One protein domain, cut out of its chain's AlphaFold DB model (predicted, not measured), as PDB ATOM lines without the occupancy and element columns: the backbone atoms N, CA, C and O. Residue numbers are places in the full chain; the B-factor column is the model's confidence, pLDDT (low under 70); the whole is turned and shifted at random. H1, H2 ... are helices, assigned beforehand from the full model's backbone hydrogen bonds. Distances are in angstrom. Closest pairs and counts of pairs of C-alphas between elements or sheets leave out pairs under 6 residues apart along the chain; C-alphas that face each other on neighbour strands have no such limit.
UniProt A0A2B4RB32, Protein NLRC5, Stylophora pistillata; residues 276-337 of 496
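AT A GLANCE: This is residues 276 to 337 of the 496 residues of the protein "Protein NLRC5" of Stylophora pistillata (UniProt A0A2B4RB32). A helical hairpin, H1 and H2, packs on one long helix, H4, which crosses both; short H3 sits near the end of H2 and the beginning of H4, and after H4 residues 328 to 337, with no named element, fold back toward H3. The printed part has 62 residues with four named helices, H1, H2, H3 and H4 in chain order, and no named strand: the class is all helix. It is compact, with a radius of gyration of the C-alphas of 10.5 A, and rounded, spanning 28 by 25 by 18 A.

HOW THE PARTS SIT: H1, residues 276 to 283, and H2, residues 288 to 298, form a helical hairpin and touch at a shallow tilt of 26 degrees, opposite ways; their closest C-alphas, of Glu 281 and Lys 291, are 6.3 A apart. H4, residues 311 to 327, touches H1 with residues 314 to 318 alone, at a steep tilt of 56 degrees; the closest C-alphas are those of Ile 280 and Cys 318, 6.9 A. H4 touches H2 with residues 318 to 325 alone, at a steep tilt of 60 degrees, opposite ways; the closest C-alphas are those of Val 294 and Met 321, 7.0 A. H3, residues 302 to 307, is close to H2 but not clearly touching it, and about perpendicular at 77 degrees; the C-alphas of Val 298 and Leu 304 are the closest, 5.6 A. In H1, H2, H3 and H4 every O i to N i+4 pair is within hydrogen-bond range.

IN THESE COORDINATES: H1 begins at C-alpha 276 (174.969, 203.102, 190.333). H2 is 15.2 A long from first to last C-alpha. H4 is 24.3 A long and ends at C-alpha 327 (166.543, 214.003, 209.941).

THE WHOLE: The C-alphas farthest apart, of Ile 310 and Glu 329, are 28.9 A apart. The printed part has no cut, and its three links are tight. Mean pLDDT of the printed part is 88.7, with residue 331 under 70.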
ATOM      1  N   VAL A 276     175.324 202.099 189.306       90.56
ATOM      2  CA  VAL A 276     174.969 203.102 190.333       90.56
ATOM      3  C   VAL A 276     173.493 202.970 190.713       90.56
ATOM      4  O   VAL A 276     173.169 202.840 191.893       90.56
ATOM      5  N   LYS A 277     172.595 202.902 189.721       94.50
ATOM      6  CA  LYS A 277     171.168 202.637 189.958       94.50
ATOM      7  C   LYS A 277     170.943 201.320 190.716       94.50
ATOM      8  O   LYS A 277     170.230 201.320 191.716       94.50
ATOM      9  N   GLU A 278     171.564 200.224 190.277       94.50
ATOM     10  CA  GLU A 278     171.462 198.910 190.935       94.50
ATOM     11  C   GLU A 278     171.949 198.953 192.398       94.50
ATOM     12  O   GLU A 278     171.310 198.387 193.288       94.50
ATOM     13  N   TYR A 279     173.047 199.667 192.664       92.88
ATOM     14  CA  TYR A 279     173.594 199.847 194.007       92.88
ATOM     15  C   TYR A 279     172.612 200.597 194.919       92.88
ATOM     16  O   TYR A 279     172.349 200.156 196.040       92.88
ATOM     17  N   ILE A 280     172.023 201.698 194.439       94.12
ATOM     18  CA  ILE A 280     171.008 202.471 195.176       94.12
ATOM     19  C   ILE A 280     169.765 201.603 195.440       94.12
ATOM     20  O   ILE A 280     169.254 201.576 196.563       94.12
ATOM     21  N   GLU A 281     169.304 200.837 194.446       94.50
ATOM     22  CA  GLU A 281     168.171 199.914 194.593       94.50
ATOM     23  C   GLU A 281     168.421 198.847 195.670       94.50
ATOM     24  O   GLU A 281     167.533 198.575 196.484       94.50
ATOM     25  N   LYS A 282     169.636 198.287 195.726       90.94
ATOM     26  CA  LYS A 282     170.066 197.340 196.768       90.94
ATOM     27  C   LYS A 282     170.169 197.997 198.145       90.94
ATOM     28  O   LYS A 282     169.628 197.461 199.114       90.94
ATOM     29  N   TYR A 283     170.798 199.169 198.235       89.69
ATOM     30  CA  TYR A 283     171.007 199.894 199.494       89.69
ATOM     31  C   TYR A 283     169.679 200.268 200.172       89.69
ATOM     32  O   TYR A 283     169.496 200.044 201.370       89.69
ATOM     33  N   PHE A 284     168.716 200.785 199.402       90.75
ATOM     34  CA  PHE A 284     167.417 201.237 199.912       90.75
ATOM     35  C   PHE A 284     166.289 200.199 199.780       90.75
ATOM     36  O   PHE A 284     165.127 200.530 200.008       90.75
ATOM     37  N   LYS A 285     166.608 198.926 199.501       89.62
ATOM     38  CA  LYS A 285     165.654 197.814 199.283       89.62
ATOM     39  C   LYS A 285     164.532 197.683 200.328       89.62
ATOM     40  O   LYS A 285     163.470 197.152 200.024       89.62
ATOM     41  N   LYS A 286     164.754 198.134 201.570       88.69
ATOM     42  CA  LYS A 286     163.768 198.075 202.670       88.69
ATOM     43  C   LYS A 286     162.827 199.289 202.750       88.69
ATOM     44  O   LYS A 286     161.883 199.249 203.531       88.69
ATOM     45  N   ASN A 287     163.071 200.362 201.994       90.81
ATOM     46  CA  ASN A 287     162.274 201.592 202.017       90.81
ATOM     47  C   ASN A 287     162.064 202.124 200.588       90.81
ATOM     48  O   ASN A 287     162.817 202.968 200.106       90.81
ATOM     49  N   GLU A 288     161.009 201.642 199.928       94.06
ATOM     50  CA  GLU A 288     160.639 202.015 198.554       94.06
ATOM     51  C   GLU A 288     160.486 203.531 198.342       94.06
ATOM     52  O   GLU A 288     160.943 204.055 197.329       94.06
ATOM     53  N   LYS A 289     159.894 204.260 199.303       93.31
ATOM     54  CA  LYS A 289     159.706 205.718 199.190       93.31
ATOM     55  C   LYS A 289     161.054 206.441 199.133       93.31
ATOM     56  O   LYS A 289     161.271 207.270 198.253       93.31
ATOM     57  N   MET A 290     161.959 206.098 200.050       93.25
ATOM     58  CA  MET A 290     163.308 206.666 200.103       93.25
ATOM     59  C   MET A 290     164.128 206.245 198.878       93.25
ATOM     60  O   MET A 290     164.709 207.104 198.228       93.25
ATOM     61  N   LYS A 291     164.086 204.962 198.488       95.25
ATOM     62  CA  LYS A 291     164.731 204.442 197.268       95.25
ATOM     63  C   LYS A 291     164.351 205.258 196.032       95.25
ATOM     64  O   LYS A 291     165.231 205.701 195.302       95.25
ATOM     65  N   ASN A 292     163.055 205.477 195.812       95.31
ATOM     66  CA  ASN A 292     162.565 206.187 194.631       95.31
ATOM     67  C   ASN A 292     162.964 207.671 194.652       95.31
ATOM     68  O   ASN A 292     163.374 208.190 193.619       95.31
ATOM     69  N   SER A 293     162.931 208.324 195.819       94.19
ATOM     70  CA  SER A 293     163.397 209.709 195.980       94.19
ATOM     71  C   SER A 293     164.903 209.860 195.722       94.19
ATOM     72  O   SER A 293     165.307 210.770 195.002       94.19
ATOM     73  N   VAL A 294     165.734 208.944 196.239       95.38
ATOM     74  CA  VAL A 294     167.188 208.958 195.999       95.38
ATOM     75  C   VAL A 294     167.504 208.680 194.530       95.38
ATOM     76  O   VAL A 294     168.315 209.389 193.945       95.38
ATOM     77  N   LEU A 295     166.842 207.697 193.911       96.69
ATOM     78  CA  LEU A 295     166.997 207.418 192.481       96.69
ATOM     79  C   LEU A 295     166.590 208.610 191.613       96.69
ATOM     80  O   LEU A 295     167.298 208.929 190.663       96.69
ATOM     81  N   GLU A 296     165.470 209.266 191.924       94.69
ATOM     82  CA  GLU A 296     165.010 210.429 191.168       94.69
ATOM     83  C   GLU A 296     166.000 211.596 191.251       94.69
ATOM     84  O   GLU A 296     166.270 212.230 190.233       94.69
ATOM     85  N   HIS A 297     166.556 211.860 192.435       94.88
ATOM     86  CA  HIS A 297     167.519 212.941 192.647       94.88
ATOM     87  C   HIS A 297     168.884 212.639 192.018       94.88
ATOM     88  O   HIS A 297     169.375 213.400 191.186       94.88
ATOM     89  N   VAL A 298     169.477 211.492 192.365       94.81
ATOM     90  CA  VAL A 298     170.834 211.124 191.934       94.81
ATOM     91  C   VAL A 298     170.890 210.895 190.428       94.81
ATOM     92  O   VAL A 298     171.761 211.451 189.769       94.81
ATOM     93  N   MET A 299     169.946 210.147 189.843       93.56
ATOM     94  CA  MET A 299     170.006 209.802 188.413       93.56
ATOM     95  C   MET A 299     169.671 210.975 187.476       93.56
ATOM     96  O   MET A 299     169.904 210.860 186.274       93.56
ATOM     97  N   LYS A 300     169.134 212.090 187.996       93.81
ATOM     98  CA  LYS A 300     168.928 213.344 187.244       93.81
ATOM     99  C   LYS A 300     170.115 214.312 187.333       93.81
ATOM    100  O   LYS A 300     170.106 215.319 186.630       93.81
ATOM    101  N   ASN A 301     171.109 214.041 188.179       89.56
ATOM    102  CA  ASN A 301     172.256 214.919 188.399       89.56
ATOM    103  C   ASN A 301     173.560 214.200 188.017       89.56
ATOM    104  O   ASN A 301     174.074 213.364 188.761       89.56
ATOM    105  N   GLU A 302     174.117 214.558 186.859       88.06
ATOM    106  CA  GLU A 302     175.328 213.935 186.311       88.06
ATOM    107  C   GLU A 302     176.538 214.035 187.253       88.06
ATOM    108  O   GLU A 302     177.334 213.097 187.312       88.06
ATOM    109  N   ASN A 303     176.644 215.097 188.063       86.88
ATOM    110  CA  ASN A 303     177.714 215.230 189.056       86.88
ATOM    111  C   ASN A 303     177.599 214.165 190.156       86.88
ATOM    112  O   ASN A 303     178.611 213.593 190.560       86.88
ATOM    113  N   LEU A 304     176.379 213.854 190.611       89.81
ATOM    114  CA  LEU A 304     176.141 212.816 191.622       89.81
ATOM    115  C   LEU A 304     176.337 211.408 191.045       89.81
ATOM    116  O   LEU A 304     176.907 210.554 191.722       89.81
ATOM    117  N   VAL A 305     175.939 211.165 189.789       87.19
ATOM    118  CA  VAL A 305     176.224 209.894 189.092       87.19
ATOM    119  C   VAL A 305     177.731 209.703 188.894       87.19
ATOM    120  O   VAL A 305     178.246 208.612 189.139       87.19
ATOM    121  N   SER A 306     178.448 210.760 188.500       85.69
ATOM    122  CA  SER A 306     179.907 210.758 188.338       85.69
ATOM    123  C   SER A 306     180.629 210.531 189.671       85.69
ATOM    124  O   SER A 306     181.519 209.688 189.759       85.69
ATOM    125  N   PHE A 307     180.185 211.184 190.750       85.88
ATOM    126  CA  PHE A 307     180.670 210.921 192.107       85.88
ATOM    127  C   PHE A 307     180.444 209.458 192.523       85.88
ATOM    128  O   PHE A 307     181.356 208.790 193.010       85.88
ATOM    129  N   ALA A 308     179.247 208.927 192.263       89.44
ATOM    130  CA  ALA A 308     178.867 207.552 192.569       89.44
ATOM    131  C   ALA A 308     179.561 206.485 191.696       89.44
ATOM    132  O   ALA A 308     179.423 205.295 191.975       89.44
ATOM    133  N   HIS A 309     180.349 206.861 190.685       86.25
ATOM    134  CA  HIS A 309     181.141 205.922 189.886       86.25
ATOM    135  C   HIS A 309     182.098 205.069 190.744       86.25
ATOM    136  O   HIS A 309     182.341 203.900 190.444       86.25
ATOM    137  N   ILE A 310     182.620 205.623 191.842       84.81
ATOM    138  CA  ILE A 310     183.448 204.880 192.798       84.81
ATOM    139  C   ILE A 310     182.528 204.241 193.857       84.81
ATOM    140  O   ILE A 310     181.851 204.983 194.566       84.81
ATOM    141  N   PRO A 311     182.513 202.903 194.051       86.88
ATOM    142  CA  PRO A 311     181.620 202.232 195.004       86.88
ATOM    143  C   PRO A 311     181.625 202.806 196.422       86.88
ATOM    144  O   PRO A 311     180.560 202.960 197.015       86.88
ATOM    145  N   MET A 312     182.797 203.163 196.962       83.31
ATOM    146  CA  MET A 312     182.879 203.781 198.290       83.31
ATOM    147  C   MET A 312     182.223 205.173 198.333       83.31
ATOM    148  O   MET A 312     181.616 205.538 199.335       83.31
ATOM    149  N   LEU A 313     182.281 205.933 197.238       87.56
ATOM    150  CA  LEU A 313     181.612 207.229 197.126       87.56
ATOM    151  C   LEU A 313     180.101 207.067 196.917       87.56
ATOM    152  O   LEU A 313     179.326 207.760 197.568       87.56
ATOM    153  N   CYS A 314     179.662 206.088 196.116       91.19
ATOM    154  CA  CYS A 314     178.244 205.725 196.013       91.19
ATOM    155  C   CYS A 314     177.660 205.327 197.376       91.19
ATOM    156  O   CYS A 314     176.552 205.729 197.723       91.19
ATOM    157  N   TYR A 315     178.417 204.565 198.169       89.00
ATOM    158  CA  TYR A 315     178.053 204.210 199.536       89.00
ATOM    159  C   TYR A 315     177.920 205.442 200.446       89.00
ATOM    160  O   TYR A 315     176.922 205.561 201.156       89.00
ATOM    161  N   LEU A 316     178.891 206.363 200.404       86.88
ATOM    162  CA  LEU A 316     178.863 207.604 201.185       86.88
ATOM    163  C   LEU A 316     177.689 208.515 200.791       86.88
ATOM    164  O   LEU A 316     177.017 209.034 201.678       86.88
ATOM    165  N   LEU A 317     177.390 208.638 199.493       92.00
ATOM    166  CA  LEU A 317     176.209 209.344 198.984       92.00
ATOM    167  C   LEU A 317     174.910 208.694 199.483       92.00
ATOM    168  O   LEU A 317     174.035 209.384 199.991       92.00
ATOM    169  N   CYS A 318     174.780 207.366 199.406       91.62
ATOM    170  CA  CYS A 318     173.613 206.662 199.948       91.62
ATOM    171  C   CYS A 318     173.474 206.837 201.472       91.62
ATOM    172  O   CYS A 318     172.360 206.949 201.981       91.62
ATOM    173  N   PHE A 319     174.585 206.856 202.211       86.38
ATOM    174  CA  PHE A 319     174.596 207.060 203.660       86.38
ATOM    175  C   PHE A 319     174.169 208.480 204.051       86.38
ATOM    176  O   PHE A 319     173.313 208.632 204.925       86.38
ATOM    177  N   GLU A 320     174.710 209.495 203.379       86.81
ATOM    178  CA  GLU A 320     174.321 210.895 203.554       86.81
ATOM    179  C   GLU A 320     172.842 211.092 203.185       86.81
ATOM    180  O   GLU A 320     172.064 211.517 204.039       86.81
ATOM    181  N   MET A 321     172.413 210.663 201.990       90.69
ATOM    182  CA  MET A 321     171.033 210.839 201.520       90.69
ATOM    183  C   MET A 321     170.034 210.173 202.467       90.69
ATOM    184  O   MET A 321     168.966 210.716 202.742       90.69
ATOM    185  N   LYS A 322     170.381 208.996 203.008       88.12
ATOM    186  CA  LYS A 322     169.570 208.312 204.023       88.12
ATOM    187  C   LYS A 322     169.423 209.156 205.289       88.12
ATOM    188  O   LYS A 322     168.325 209.209 205.836       88.12
ATOM    189  N   TYR A 323     170.508 209.762 205.767       84.38
ATOM    190  CA  TYR A 323     170.491 210.606 206.960       84.38
ATOM    191  C   TYR A 323     169.659 211.868 206.717       84.38
ATOM    192  O   TYR A 323     168.698 212.114 207.440       84.38
ATOM    193  N   THR A 324     169.946 212.608 205.646       85.56
ATOM    194  CA  THR A 324     169.243 213.851 205.301       85.56
ATOM    195  C   THR A 324     167.743 213.632 205.092       85.56
ATOM    196  O   THR A 324     166.947 214.386 205.639       85.56
ATOM    197  N   LEU A 325     167.334 212.549 204.418       87.25
ATOM    198  CA  LEU A 325     165.919 212.180 204.240       87.25
ATOM    199  C   LEU A 325     165.241 211.585 205.496       87.25
ATOM    200  O   LEU A 325     164.055 211.256 205.437       87.25
ATOM    201  N   THR A 326     165.976 211.386 206.595       84.94
ATOM    202  CA  THR A 326     165.429 210.942 207.892       84.94
ATOM    203  C   THR A 326     165.350 212.095 208.894       84.94
ATOM    204  O   THR A 326     164.376 212.174 209.637       84.94
ATOM    205  N   GLU A 327     166.349 212.981 208.901       78.94
ATOM    206  CA  GLU A 327     166.543 214.003 209.941       78.94
ATOM    207  C   GLU A 327     166.187 215.435 209.491       78.94
ATOM    208  O   GLU A 327     166.037 216.303 210.347       78.94
ATOM    209  N   SER A 328     166.058 215.717 208.184       77.56
ATOM    210  CA  SER A 328     165.634 217.038 207.688       77.56
ATOM    211  C   SER A 328     164.207 217.030 207.142       77.56
ATOM    212  O   SER A 328     163.819 216.163 206.355       77.56
ATOM    213  N   GLU A 329     163.442 218.059 207.508       74.38
ATOM    214  CA  GLU A 329     162.128 218.354 206.931       74.38
ATOM    215  C   GLU A 329     162.214 219.172 205.627       74.38
ATOM    216  O   GLU A 329     161.224 219.262 204.897       74.38
ATOM    217  N   ASN A 330     163.373 219.765 205.307       76.12
ATOM    218  CA  ASN A 330     163.548 220.624 204.135       76.12
ATOM    219  C   ASN A 330     164.008 219.817 202.903       76.12
ATOM    220  O   ASN A 330     165.155 219.367 202.858       76.12
ATOM    221  N   PRO A 331     163.197 219.711 201.828       68.94
ATOM    222  CA  PRO A 331     163.574 218.955 200.630       68.94
ATOM    223  C   PRO A 331     164.780 219.519 199.864       68.94
ATOM    224  O   PRO A 331     165.253 218.870 198.937       68.94
ATOM    225  N   ARG A 332     165.252 220.730 200.197       77.25
ATOM    226  CA  ARG A 332     166.423 221.362 199.562       77.25
ATOM    227  C   ARG A 332     167.757 220.993 200.211       77.25
ATOM    228  O   ARG A 332     168.787 221.379 199.676       77.25
ATOM    229  N   ASP A 333     167.743 220.275 201.334       82.38
ATOM    230  CA  ASP A 333     168.961 219.914 202.074       82.38
ATOM    231  C   ASP A 333     169.746 218.755 201.435       82.38
ATOM    232  O   ASP A 333     170.846 218.442 201.889       82.38
ATOM    233  N   VAL A 334     169.184 218.101 200.410       87.62
ATOM    234  CA  VAL A 334     169.859 217.037 199.652       87.62
ATOM    235  C   VAL A 334     171.040 217.608 198.852       87.62
ATOM    236  O   VAL A 334     170.892 218.650 198.207       87.62
ATOM    237  N   PRO A 335     172.211 216.948 198.834       89.62
ATOM    238  CA  PRO A 335     173.392 217.464 198.150       89.62
ATOM    239  C   PRO A 335     173.181 217.530 196.639       89.62
ATOM    240  O   PRO A 335     172.581 216.633 196.044       89.62
ATOM    241  N   VAL A 336     173.735 218.554 195.992       90.38
ATOM    242  CA  VAL A 336     173.735 218.689 194.524       90.38
ATOM    243  C   VAL A 336     175.141 218.637 193.925       90.38
ATOM    244  O   VAL A 336     175.285 218.423 192.720       90.38
ATOM    245  N   SER A 337     176.169 218.775 194.762       88.19
ATOM    246  CA  SER A 337     177.584 218.758 194.409       88.19
ATOM    247  C   SER A 337     178.406 217.858 195.338       88.19
ATOM    248  O   SER A 337     178.014 217.544 196.461       88.19
TER     249      SER A 337